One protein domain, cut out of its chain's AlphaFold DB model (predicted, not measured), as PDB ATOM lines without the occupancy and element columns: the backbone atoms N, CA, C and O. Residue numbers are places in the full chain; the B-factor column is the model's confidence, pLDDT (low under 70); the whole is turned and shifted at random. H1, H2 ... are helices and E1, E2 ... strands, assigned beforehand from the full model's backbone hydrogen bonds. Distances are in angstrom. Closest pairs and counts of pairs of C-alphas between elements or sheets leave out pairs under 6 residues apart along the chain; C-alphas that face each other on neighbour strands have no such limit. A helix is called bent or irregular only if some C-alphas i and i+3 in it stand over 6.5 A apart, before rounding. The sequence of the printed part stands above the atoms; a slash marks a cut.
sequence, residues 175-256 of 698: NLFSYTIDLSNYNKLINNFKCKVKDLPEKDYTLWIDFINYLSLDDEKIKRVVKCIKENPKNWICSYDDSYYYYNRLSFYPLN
ATOM      1  N   ASN A 175      -7.993 -23.997   8.182       88.06
ATOM      2  CA  ASN A 175      -9.227 -23.398   7.686       88.06
ATOM      3  C   ASN A 175      -9.165 -23.133   6.178       88.06
ATOM      4  O   ASN A 175     -10.173 -23.292   5.490       88.06
ATOM      5  N   LEU A 176      -7.994 -22.781   5.643       86.00
ATOM      6  CA  LEU A 176      -7.798 -22.490   4.222       86.00
ATOM      7  C   LEU A 176      -7.641 -23.758   3.374       86.00
ATOM      8  O   LEU A 176      -8.127 -23.797   2.241       86.00
ATOM      9  N   PHE A 177      -7.050 -24.809   3.937       90.44
ATOM     10  CA  PHE A 177      -6.815 -26.094   3.272       90.44
ATOM     11  C   PHE A 177      -7.782 -27.197   3.719       90.44
ATOM     12  O   PHE A 177      -7.518 -28.370   3.503       90.44
ATOM     13  N   SER A 178      -8.919 -26.848   4.316       91.50
ATOM     14  CA  SER A 178     -10.009 -27.789   4.587       91.50
ATOM     15  C   SER A 178     -11.252 -27.425   3.795       91.50
ATOM     16  O   SER A 178     -11.531 -26.252   3.531       91.50
ATOM     17  N   TYR A 179     -12.026 -28.437   3.421       91.00
ATOM     18  CA  TYR A 179     -13.292 -28.245   2.720       91.00
ATOM     19  C   TYR A 179     -14.390 -29.040   3.407       91.00
ATOM     20  O   TYR A 179     -14.171 -30.186   3.790       91.00
ATOM     21  N   THR A 180     -15.560 -28.431   3.590       89.00
ATOM     22  CA  THR A 180     -16.741 -29.109   4.135       89.00
ATOM     23  C   THR A 180     -17.888 -28.962   3.159       89.00
ATOM     24  O   THR A 180     -18.245 -27.847   2.790       89.00
ATOM     25  N   ILE A 181     -18.459 -30.092   2.763       86.12
ATOM     26  CA  ILE A 181     -19.603 -30.184   1.868       86.12
ATOM     27  C   ILE A 181     -20.843 -30.417   2.726       86.12
ATOM     28  O   ILE A 181     -20.888 -31.374   3.502       86.12
ATOM     29  N   ASP A 182     -21.843 -29.550   2.582       83.75
ATOM     30  CA  ASP A 182     -23.180 -29.789   3.120       83.75
ATOM     31  C   ASP A 182     -23.935 -30.721   2.167       83.75
ATOM     32  O   ASP A 182     -24.207 -30.371   1.015       83.75
ATOM     33  N   LEU A 183     -24.241 -31.935   2.627       77.94
ATOM     34  CA  LEU A 183     -24.893 -32.941   1.796       77.94
ATOM     35  C   LEU A 183     -26.420 -32.908   1.893       77.94
ATOM     36  O   LEU A 183     -27.071 -33.772   1.308       77.94
ATOM     37  N   SER A 184     -27.027 -31.925   2.562       77.75
ATOM     38  CA  SER A 184     -28.487 -31.846   2.744       77.75
ATOM     39  C   SER A 184     -29.272 -31.920   1.424       77.75
ATOM     40  O   SER A 184     -30.356 -32.505   1.377       77.75
ATOM     41  N   ASN A 185     -28.690 -31.426   0.326       73.12
ATOM     42  CA  ASN A 185     -29.281 -31.456  -1.018       73.12
ATOM     43  C   ASN A 185     -29.045 -32.773  -1.791       73.12
ATOM     44  O   ASN A 185     -29.567 -32.945  -2.890       73.12
ATOM     45  N   TYR A 186     -28.288 -33.724  -1.235       73.19
ATOM     46  CA  TYR A 186     -27.768 -34.902  -1.944       73.19
ATOM     47  C   TYR A 186     -28.197 -36.244  -1.316       73.19
ATOM     48  O   TYR A 186     -27.571 -37.274  -1.559       73.19
ATOM     49  N   ASN A 187     -29.289 -36.275  -0.541       65.19
ATOM     50  CA  ASN A 187     -29.699 -37.404   0.318       65.19
ATOM     51  C   ASN A 187     -29.662 -38.817  -0.319       65.19
ATOM     52  O   ASN A 187     -29.270 -39.770   0.353       65.19
ATOM     53  N   LYS A 188     -30.012 -38.988  -1.606       63.53
ATOM     54  CA  LYS A 188     -29.915 -40.301  -2.293       63.53
ATOM     55  C   LYS A 188     -28.467 -40.751  -2.542       63.53
ATOM     56  O   LYS A 188     -28.173 -41.939  -2.459       63.53
ATOM     57  N   LEU A 189     -27.567 -39.811  -2.825       61.41
ATOM     58  CA  LEU A 189     -26.142 -40.065  -3.064       61.41
ATOM     59  C   LEU A 189     -25.411 -40.418  -1.771       61.41
ATOM     60  O   LEU A 189     -24.520 -41.266  -1.784       61.41
ATOM     61  N   ILE A 190     -25.840 -39.824  -0.651       62.75
ATOM     62  CA  ILE A 190     -25.277 -40.087   0.675       62.75
ATOM     63  C   ILE A 190     -25.365 -41.566   1.010       62.75
ATOM     64  O   ILE A 190     -24.362 -42.119   1.425       62.75
ATOM     65  N   ASN A 191     -26.512 -42.225   0.820       61.88
ATOM     66  CA  ASN A 191     -26.662 -43.631   1.208       61.88
ATOM     67  C   ASN A 191     -25.720 -44.554   0.419       61.88
ATOM     68  O   ASN A 191     -25.071 -45.414   1.009       61.88
ATOM     69  N   ASN A 192     -25.561 -44.314  -0.885       61.34
ATOM     70  CA  ASN A 192     -24.627 -45.074  -1.721       61.34
ATOM     71  C   ASN A 192     -23.158 -44.800  -1.362       61.34
ATOM     72  O   ASN A 192     -22.335 -45.712  -1.404       61.34
ATOM     73  N   PHE A 193     -22.818 -43.561  -0.998       63.38
ATOM     74  CA  PHE A 193     -21.465 -43.183  -0.589       63.38
ATOM     75  C   PHE A 193     -21.136 -43.627   0.846       63.38
ATOM     76  O   PHE A 193     -20.053 -44.145   1.073       63.38
ATOM     77  N   LYS A 194     -22.067 -43.513   1.806       57.94
ATOM     78  CA  LYS A 194     -21.919 -43.947   3.210       57.94
ATOM     79  C   LYS A 194     -21.602 -45.433   3.309       57.94
ATOM     80  O   LYS A 194     -20.714 -45.792   4.075       57.94
ATOM     81  N   CYS A 195     -22.314 -46.272   2.553       56.03
ATOM     82  CA  CYS A 195     -22.027 -47.706   2.494       56.03
ATOM     83  C   CYS A 195     -20.609 -47.945   1.965       56.03
ATOM     84  O   CYS A 195     -19.844 -48.671   2.580       56.03
ATOM     85  N   LYS A 196     -20.202 -47.235   0.903       54.19
ATOM     86  CA  LYS A 196     -18.832 -47.326   0.385       54.19
ATOM     87  C   LYS A 196     -17.799 -46.840   1.410       54.19
ATOM     88  O   LYS A 196     -16.849 -47.552   1.658       54.19
ATOM     89  N   VAL A 197     -17.982 -45.696   2.070       54.00
ATOM     90  CA  VAL A 197     -16.984 -45.121   2.998       54.00
ATOM     91  C   VAL A 197     -16.851 -45.867   4.326       54.00
ATOM     92  O   VAL A 197     -15.745 -45.925   4.858       54.00
ATOM     93  N   LYS A 198     -17.928 -46.456   4.861       48.56
ATOM     94  CA  LYS A 198     -17.862 -47.268   6.091       48.56
ATOM     95  C   LYS A 198     -17.074 -48.566   5.916       48.56
ATOM     96  O   LYS A 198     -16.462 -49.019   6.880       48.56
ATOM     97  N   ASP A 199     -17.084 -49.118   4.708       44.72
ATOM     98  CA  ASP A 199     -16.505 -50.427   4.395       44.72
ATOM     99  C   ASP A 199     -15.122 -50.324   3.726       44.72
ATOM    100  O   ASP A 199     -14.512 -51.340   3.384       44.72
ATOM    101  N   LEU A 200     -14.601 -49.107   3.529       46.53
ATOM    102  CA  LEU A 200     -13.313 -48.906   2.874       46.53
ATOM    103  C   LEU A 200     -12.148 -49.119   3.847       46.53
ATOM    104  O   LEU A 200     -12.113 -48.502   4.917       46.53
ATOM    105  N   PRO A 201     -11.127 -49.904   3.461       47.41
ATOM    106  CA  PRO A 201      -9.836 -49.824   4.125       47.41
ATOM    107  C   PRO A 201      -9.314 -48.383   4.035       47.41
ATOM    108  O   PRO A 201      -9.483 -47.713   3.015       47.41
ATOM    109  N   GLU A 202      -8.688 -47.892   5.112       51.66
ATOM    110  CA  GLU A 202      -8.024 -46.584   5.130       51.66
ATOM    111  C   GLU A 202      -7.228 -46.382   3.824       51.66
ATOM    112  O   GLU A 202      -6.305 -47.159   3.570       51.66
ATOM    113  N   LYS A 203      -7.520 -45.302   3.072       55.38
ATOM    114  CA  LYS A 203      -6.692 -44.694   1.995       55.38
ATOM    115  C   LYS A 203      -7.130 -44.846   0.530       55.38
ATOM    116  O   LYS A 203      -6.294 -44.577  -0.332       55.38
ATOM    117  N   ASP A 204      -8.386 -45.142   0.195       66.62
ATOM    118  CA  ASP A 204      -8.820 -44.946  -1.202       66.62
ATOM    119  C   ASP A 204      -9.322 -43.514  -1.470       66.62
ATOM    120  O   ASP A 204     -10.517 -43.230  -1.549       66.62
ATOM    121  N   TYR A 205      -8.373 -42.579  -1.570       79.25
ATOM    122  CA  TYR A 205      -8.642 -41.167  -1.864       79.25
ATOM    123  C   TYR A 205      -9.284 -40.955  -3.241       79.25
ATOM    124  O   TYR A 205      -9.860 -39.894  -3.477       79.25
ATOM    125  N   THR A 206      -9.200 -41.936  -4.150       81.06
ATOM    126  CA  THR A 206      -9.801 -41.831  -5.486       81.06
ATOM    127  C   THR A 206     -11.315 -41.692  -5.386       81.06
ATOM    128  O   THR A 206     -11.877 -40.789  -5.994       81.06
ATOM    129  N   LEU A 207     -11.954 -42.437  -4.478       79.06
ATOM    130  CA  LEU A 207     -13.386 -42.324  -4.200       79.06
ATOM    131  C   LEU A 207     -13.785 -40.954  -3.641       79.06
ATOM    132  O   LEU A 207     -14.881 -40.473  -3.926       79.06
ATOM    133  N   TRP A 208     -12.914 -40.308  -2.857       84.44
ATOM    134  CA  TRP A 208     -13.155 -38.940  -2.390       84.44
ATOM    135  C   TRP A 208     -13.142 -37.955  -3.557       84.44
ATOM    136  O   TRP A 208     -14.037 -37.121  -3.669       84.44
ATOM    137  N   ILE A 209     -12.144 -38.071  -4.435       85.12
ATOM    138  CA  ILE A 209     -12.005 -37.216  -5.615       85.12
ATOM    139  C   ILE A 209     -13.149 -37.453  -6.605       85.12
ATOM    140  O   ILE A 209     -13.728 -36.484  -7.087       85.12
ATOM    141  N   ASP A 210     -13.519 -38.704  -6.864       83.38
ATOM    142  CA  ASP A 210     -14.627 -39.060  -7.751       83.38
ATOM    143  C   ASP A 210     -15.951 -38.507  -7.234       83.38
ATOM    144  O   ASP A 210     -16.741 -37.965  -8.005       83.38
ATOM    145  N   PHE A 211     -16.178 -38.579  -5.920       81.88
ATOM    146  CA  PHE A 211     -17.356 -37.988  -5.300       81.88
ATOM    147  C   PHE A 211     -17.373 -36.462  -5.444       81.88
ATOM    148  O   PHE A 211     -18.391 -35.900  -5.839       81.88
ATOM    149  N   ILE A 212     -16.246 -35.789  -5.191       84.75
ATOM    150  CA  ILE A 212     -16.124 -34.336  -5.378       84.75
ATOM    151  C   ILE A 212     -16.378 -33.944  -6.842       84.75
ATOM    152  O   ILE A 212     -17.155 -33.025  -7.103       84.75
ATOM    153  N   ASN A 213     -15.770 -34.658  -7.790       84.25
ATOM    154  CA  ASN A 213     -15.955 -34.424  -9.221       84.25
ATOM    155  C   ASN A 213     -17.415 -34.643  -9.632       84.25
ATOM    156  O   ASN A 213     -17.963 -33.853 -10.396       84.25
ATOM    157  N   TYR A 214     -18.063 -35.679  -9.097       82.69
ATOM    158  CA  TYR A 214     -19.468 -35.971  -9.366       82.69
ATOM    159  C   TYR A 214     -20.388 -34.832  -8.912       82.69
ATOM    160  O   TYR A 214     -21.315 -34.464  -9.631       82.69
ATOM    161  N   LEU A 215     -20.109 -34.225  -7.753       83.69
ATOM    162  CA  LEU A 215     -20.857 -33.064  -7.266       83.69
ATOM    163  C   LEU A 215     -20.678 -31.816  -8.147       83.69
ATOM    164  O   LEU A 215     -21.459 -30.879  -8.002       83.69
ATOM    165  N   SER A 216     -19.697 -31.813  -9.059       81.88
ATOM    166  CA  SER A 216     -19.430 -30.722 -10.008       81.88
ATOM    167  C   SER A 216     -19.313 -29.353  -9.323       81.88
ATOM    168  O   SER A 216     -19.838 -28.353  -9.808       81.88
ATOM    169  N   LEU A 217     -18.658 -29.318  -8.159       83.25
ATOM    170  CA  LEU A 217     -18.504 -28.101  -7.365       83.25
ATOM    171  C   LEU A 217     -17.462 -27.179  -8.014       83.25
ATOM    172  O   LEU A 217     -16.298 -27.558  -8.154       83.25
ATOM    173  N   ASP A 218     -17.872 -25.963  -8.375       81.06
ATOM    174  CA  ASP A 218     -16.999 -24.948  -8.974       81.06
ATOM    175  C   ASP A 218     -16.548 -23.919  -7.927       81.06
ATOM    176  O   ASP A 218     -17.058 -22.806  -7.842       81.06
ATOM    177  N   ASP A 219     -15.614 -24.335  -7.071       84.12
ATOM    178  CA  ASP A 219     -15.067 -23.532  -5.971       84.12
ATOM    179  C   ASP A 219     -13.527 -23.584  -6.010       84.12
ATOM    180  O   ASP A 219     -12.916 -24.653  -6.052       84.12
ATOM    181  N   GLU A 220     -12.838 -22.442  -6.014       83.69
ATOM    182  CA  GLU A 220     -11.366 -22.432  -6.042       83.69
ATOM    183  C   GLU A 220     -10.747 -23.145  -4.835       83.69
ATOM    184  O   GLU A 220      -9.746 -23.862  -4.963       83.69
ATOM    185  N   LYS A 221     -11.388 -23.042  -3.668       86.44
ATOM    186  CA  LYS A 221     -10.952 -23.732  -2.458       86.44
ATOM    187  C   LYS A 221     -11.067 -25.243  -2.624       86.44
ATOM    188  O   LYS A 221     -10.161 -25.959  -2.189       86.44
ATOM    189  N   ILE A 222     -12.131 -25.741  -3.265       89.12
ATOM    190  CA  ILE A 222     -12.269 -27.182  -3.506       89.12
ATOM    191  C   ILE A 222     -11.241 -27.674  -4.522       89.12
ATOM    192  O   ILE A 222     -10.617 -28.708  -4.289       89.12
ATOM    193  N   LYS A 223     -10.976 -26.905  -5.587       89.06
ATOM    194  CA  LYS A 223      -9.927 -27.215  -6.575       89.06
ATOM    195  C   LYS A 223      -8.556 -27.327  -5.904       89.06
ATOM    196  O   LYS A 223      -7.839 -28.303  -6.138       89.06
ATOM    197  N   ARG A 224      -8.219 -26.387  -5.011       88.75
ATOM    198  CA  ARG A 224      -6.988 -26.416  -4.204       88.75
ATOM    199  C   ARG A 224      -6.918 -27.650  -3.304       88.75
ATOM    200  O   ARG A 224      -5.917 -28.357  -3.321       88.75
ATOM    201  N   VAL A 225      -7.982 -27.951  -2.560       90.25
ATOM    202  CA  VAL A 225      -8.034 -29.133  -1.682       90.25
ATOM    203  C   VAL A 225      -7.885 -30.433  -2.481       90.25
ATOM    204  O   VAL A 225      -7.088 -31.287  -2.102       90.25
ATOM    205  N   VAL A 226      -8.566 -30.567  -3.623       90.88
ATOM    206  CA  VAL A 226      -8.435 -31.723  -4.527       90.88
ATOM    207  C   VAL A 226      -7.001 -31.881  -5.033       90.88
ATOM    208  O   VAL A 226      -6.483 -33.000  -5.040       90.88
ATOM    209  N   LYS A 227      -6.342 -30.783  -5.427       90.94
ATOM    210  CA  LYS A 227      -4.927 -30.789  -5.830       90.94
ATOM    211  C   LYS A 227      -4.042 -31.326  -4.699       90.94
ATOM    212  O   LYS A 227      -3.332 -32.309  -4.902       90.94
ATOM    213  N   CYS A 228      -4.161 -30.773  -3.495       90.69
ATOM    214  CA  CYS A 228      -3.335 -31.178  -2.357       90.69
ATOM    215  C   CYS A 228      -3.630 -32.611  -1.861       90.69
ATOM    216  O   CYS A 228      -2.729 -33.287  -1.358       90.69
ATOM    217  N   ILE A 229      -4.870 -33.103  -2.000       90.38
ATOM    218  CA  ILE A 229      -5.209 -34.513  -1.739       90.38
ATOM    219  C   ILE A 229      -4.472 -35.416  -2.730       90.38
ATOM    220  O   ILE A 229      -3.890 -36.408  -2.304       90.38
ATOM    221  N   LYS A 230      -4.463 -35.082  -4.026       90.44
ATOM    222  CA  LYS A 230      -3.770 -35.876  -5.056       90.44
ATOM    223  C   LYS A 230      -2.256 -35.918  -4.840       90.44
ATOM    224  O   LYS A 230      -1.653 -36.966  -5.043       90.44
ATOM    225  N   GLU A 231      -1.658 -34.808  -4.415       90.38
ATOM    226  CA  GLU A 231      -0.212 -34.698  -4.177       90.38
ATOM    227  C   GLU A 231       0.254 -35.493  -2.952       90.38
ATOM    228  O   GLU A 231       1.319 -36.108  -2.985       90.38
ATOM    229  N   ASN A 232      -0.530 -35.515  -1.867       88.56
ATOM    230  CA  ASN A 232      -0.170 -36.263  -0.661       88.56
ATOM    231  C   ASN A 232      -1.377 -36.926   0.025       88.56
ATOM    232  O   ASN A 232      -1.754 -36.524   1.129       88.56
ATOM    233  N   PRO A 233      -1.956 -37.992  -0.556       87.19
ATOM    234  CA  PRO A 233      -3.221 -38.558  -0.084       87.19
ATOM    235  C   PRO A 233      -3.198 -39.062   1.360       87.19
ATOM    236  O   PRO A 233      -4.173 -38.935   2.097       87.19
ATOM    237  N   LYS A 234      -2.057 -39.611   1.799       86.81
ATOM    238  CA  LYS A 234      -1.885 -40.164   3.154       86.81
ATOM    239  C   LYS A 234      -1.919 -39.094   4.246       86.81
ATOM    240  O   LYS A 234      -2.046 -39.432   5.420       86.81
ATOM    241  N   ASN A 235      -1.779 -37.826   3.871       89.75
ATOM    242  CA  ASN A 235      -1.821 -36.697   4.783       89.75
ATOM    243  C   ASN A 235      -3.239 -36.150   4.991       89.75
ATOM    244  O   ASN A 235      -3.378 -35.099   5.598       89.75
ATOM    245  N   TRP A 236      -4.286 -36.813   4.500       90.06
ATOM    246  CA  TRP A 236      -5.657 -36.317   4.599       90.06
ATOM    247  C   TRP A 236      -6.560 -37.281   5.349       90.06
ATOM    248  O   TRP A 236      -6.406 -38.500   5.282       90.06
ATOM    249  N   ILE A 237      -7.530 -36.708   6.052       88.31
ATOM    250  CA  ILE A 237      -8.629 -37.434   6.673       88.31
ATOM    251  C   ILE A 237      -9.952 -36.869   6.168       88.31
ATOM    252  O   ILE A 237     -10.126 -35.652   6.055       88.31
ATOM    253  N   CYS A 238     -10.879 -37.770   5.870       85.62
ATOM    254  CA  CYS A 238     -12.261 -37.447   5.566       85.62
ATOM    255  C   CYS A 238     -13.126 -37.843   6.766       85.62
ATOM    256  O   CYS A 238     -12.970 -38.932   7.316       85.62
ATOM    257  N   SER A 239     -14.011 -36.948   7.182       82.94
ATOM    258  CA  SER A 239     -14.945 -37.150   8.283       82.94
ATOM    259  C   SER A 239     -16.353 -36.888   7.790       82.94
ATOM    260  O   SER A 239     -16.604 -35.870   7.148       82.94
ATOM    261  N   TYR A 240     -17.278 -37.771   8.139       78.44
ATOM    262  CA  TYR A 240     -18.695 -37.572   7.888       78.44
ATOM    263  C   TYR A 240     -19.427 -37.377   9.221       78.44
ATOM    264  O   TYR A 240     -19.271 -38.189  10.133       78.44
ATOM    265  N   ASP A 241     -20.196 -36.296   9.328       74.25
ATOM    266  CA  ASP A 241     -20.969 -35.921  10.513       74.25
ATOM    267  C   ASP A 241     -22.475 -36.025  10.207       74.25
ATOM    268  O   ASP A 241     -23.020 -35.241   9.423       74.25
ATOM    269  N   ASP A 242     -23.144 -37.019  10.804       65.31
ATOM    270  CA  ASP A 242     -24.609 -37.181  10.807       65.31
ATOM    271  C   ASP A 242     -25.269 -36.782  12.126       65.31
ATOM    272  O   ASP A 242     -26.428 -37.129  12.375       65.31
ATOM    273  N   SER A 243     -24.572 -36.040  12.983       64.62
ATOM    274  CA  SER A 243     -25.195 -35.546  14.199       64.62
ATOM    275  C   SER A 243     -26.360 -34.605  13.875       64.62
ATOM    276  O   SER A 243     -26.347 -33.834  12.910       64.62
ATOM    277  N   TYR A 244     -27.377 -34.652  14.738       51.22
ATOM    278  CA  TYR A 244     -28.628 -33.898  14.605       51.22
ATOM    279  C   TYR A 244     -28.429 -32.379  14.421       51.22
ATOM    280  O   TYR A 244     -29.291 -31.705  13.868       51.22
ATOM    281  N   TYR A 245     -27.291 -31.835  14.870       51.84
ATOM    282  CA  TYR A 245     -26.983 -30.404  14.818       51.84
ATOM    283  C   TYR A 245     -26.249 -29.958  13.548       51.84
ATOM    284  O   TYR A 245     -26.321 -28.778  13.205       51.84
ATOM    285  N   TYR A 246     -25.539 -30.858  12.863       55.75
ATOM    286  CA  TYR A 246     -24.640 -30.490  11.765       55.75
ATOM    287  C   TYR A 246     -25.110 -30.941  10.381       55.75
ATOM    288  O   TYR A 246     -24.451 -30.558   9.426       55.75
ATOM    289  N   TYR A 247     -26.244 -31.650  10.271       58.53
ATOM    290  CA  TYR A 247     -26.877 -32.118   9.024       58.53
ATOM    291  C   TYR A 247     -25.878 -32.602   7.959       58.53
ATOM    292  O   TYR A 247     -25.376 -31.814   7.167       58.53
ATOM    293  N   ASN A 248     -25.649 -33.916   7.874       73.38
ATOM    294  CA  ASN A 248     -25.030 -34.572   6.714       73.38
ATOM    295  C   ASN A 248     -23.791 -33.841   6.139       73.38
ATOM    296  O   ASN A 248     -23.736 -33.562   4.942       73.38
ATOM    297  N   ARG A 249     -22.783 -33.525   6.959       82.44
ATOM    298  CA  ARG A 249     -21.568 -32.835   6.484       82.44
ATOM    299  C   ARG A 249     -20.450 -33.809   6.166       82.44
ATOM    300  O   ARG A 249     -20.186 -34.724   6.940       82.44
ATOM    301  N   LEU A 250     -19.758 -33.577   5.054       84.25
ATOM    302  CA  LEU A 250     -18.532 -34.284   4.689       84.25
ATOM    303  C   LEU A 250     -17.356 -33.313   4.709       84.25
ATOM    304  O   LEU A 250     -17.307 -32.387   3.903       84.25
ATOM    305  N   SER A 251     -16.414 -33.521   5.621       88.06
ATOM    306  CA  SER A 251     -15.288 -32.619   5.857       88.06
ATOM    307  C   SER A 251     -13.953 -33.289   5.552       88.06
ATOM    308  O   SER A 251     -13.679 -34.397   6.010       88.06
ATOM    309  N   PHE A 252     -13.097 -32.585   4.818       90.31
ATOM    310  CA  PHE A 252     -11.746 -33.000   4.452       90.31
ATOM    311  C   PHE A 252     -10.729 -32.118   5.171       90.31
ATOM    312  O   PHE A 252     -10.785 -30.891   5.055       90.31
ATOM    313  N   TYR A 253      -9.794 -32.737   5.890       91.31
ATOM    314  CA  TYR A 253      -8.760 -32.036   6.651       91.31
ATOM    315  C   TYR A 253      -7.367 -32.606   6.364       91.31
ATOM    316  O   TYR A 253      -7.211 -33.832   6.356       91.31
ATOM    317  N   PRO A 254      -6.330 -31.760   6.232       92.88
ATOM    318  CA  PRO A 254      -4.956 -32.227   6.238       92.88
ATOM    319  C   PRO A 254      -4.502 -32.540   7.675       92.88
ATOM    320  O   PRO A 254      -4.831 -31.835   8.634       92.88
ATOM    321  N   LEU A 255      -3.729 -33.609   7.840       90.50
ATOM    322  CA  LEU A 255      -3.203 -34.093   9.112       90.50
ATOM    323  C   LEU A 255      -1.965 -33.289   9.526       90.50
ATOM    324  O   LEU A 255      -1.969 -32.684  10.597       90.50
ATOM    325  N   ASN A 256      -0.940 -33.226   8.675       89.56
ATOM    326  CA  ASN A 256       0.267 -32.424   8.885       89.56
ATOM    327  C   ASN A 256       0.260 -31.221   7.946       89.56
ATOM    328  O   ASN A 256      -0.034 -31.363   6.760       89.56
TER     329      ASN A 256
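Overview. This is residues 175 to 256 of the 698 residues of an uncharacterized protein of Methanobrevibacter woesei (UniProt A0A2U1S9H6). Picture a small three-stranded antiparallel sheet as a wall, with H3 lying slantwise over one face at one end and the opposite face bare. H1 lies toward the other end of the sheet, and H2 lies between H1 and H3; both H1 and H2 only graze the sheet. The printed part has 82 residues, with three named helices and three named strands along the chain as E1 H1 H2 H3 E2 E3, and the sheet runs E1 E3 E2. The class is mixed, helices and strands; the whole is compact, with a radius of gyration of the C-alphas of 12.2 A, and rounded, spanning 31 by 28 by 23 A.

Arrangement. Start at edge strand E1, residues 179 to 182, the antiparallel neighbour of inner strand E3, residues 249 to 254, at 175 degrees; look for N 181 and O 250, 2.8 A apart and within hydrogen-bond range. On the other side of E3 is edge strand E2, residues 236 to 241, antiparallel at 159 degrees, with N 239 and O 251 within range at 2.8 A; E2 and E3 form a hairpin. After E1 comes H1, residues 184 to 198, which only grazes the sheet; its closest C-alpha pair with E3 is Ser 184 and Arg 249, 7.9 A apart. H2, residues 205 to 214, also only grazes the sheet, and H1 and H2 are near each other, with 7 pairs of C-alphas within 10 A. H3, residues 220 to 231, is on the sheet at a height over the sheet of 9.1 A, forming two layers, a helix on one face of a sheet. It lies over E3, and on the local plane its line stands at 56 degrees to E3, slantwise to the strands. H2 and H3 form a helical hairpin: they only just touch, with 3 pairs of C-alphas within 8 A, through residues 226 to 230 of H3 alone. Their closest C-alphas, of Ile 209 and Val 226, are 6.6 A apart, at a shallow tilt of 27 degrees, opposite ways. H1 and H3 are apart. Every O i to N i+4 pair is within hydrogen-bond range in H2 and H3, and 7 of 11 in H1.

Along the chain. Find C-alpha 179 at (-13.292, -28.245, 2.720); from there E1 runs 10.0 A to Asp 182. H1 measures 19.0 A and is irregular, with C-alphas 185 and 188 9.0 A apart. H2 measures 14.2 A; H3 begins at C-alpha 220, (-11.366, -22.432, -6.042), and measures 16.7 A. E2 measures 16.4 A and E3 16.6 A, ending at C-alpha 254, (-4.956, -32.227, 6.238).

Size, cuts and confidence. The two C-alphas farthest apart, of Glu 231 and Tyr 244, are 34.1 A apart. The printed part has no cut, and no link is long. The model's mean pLDDT over the printed part is 77.1; residues 187 to 204 and 242 to 247 are under 70.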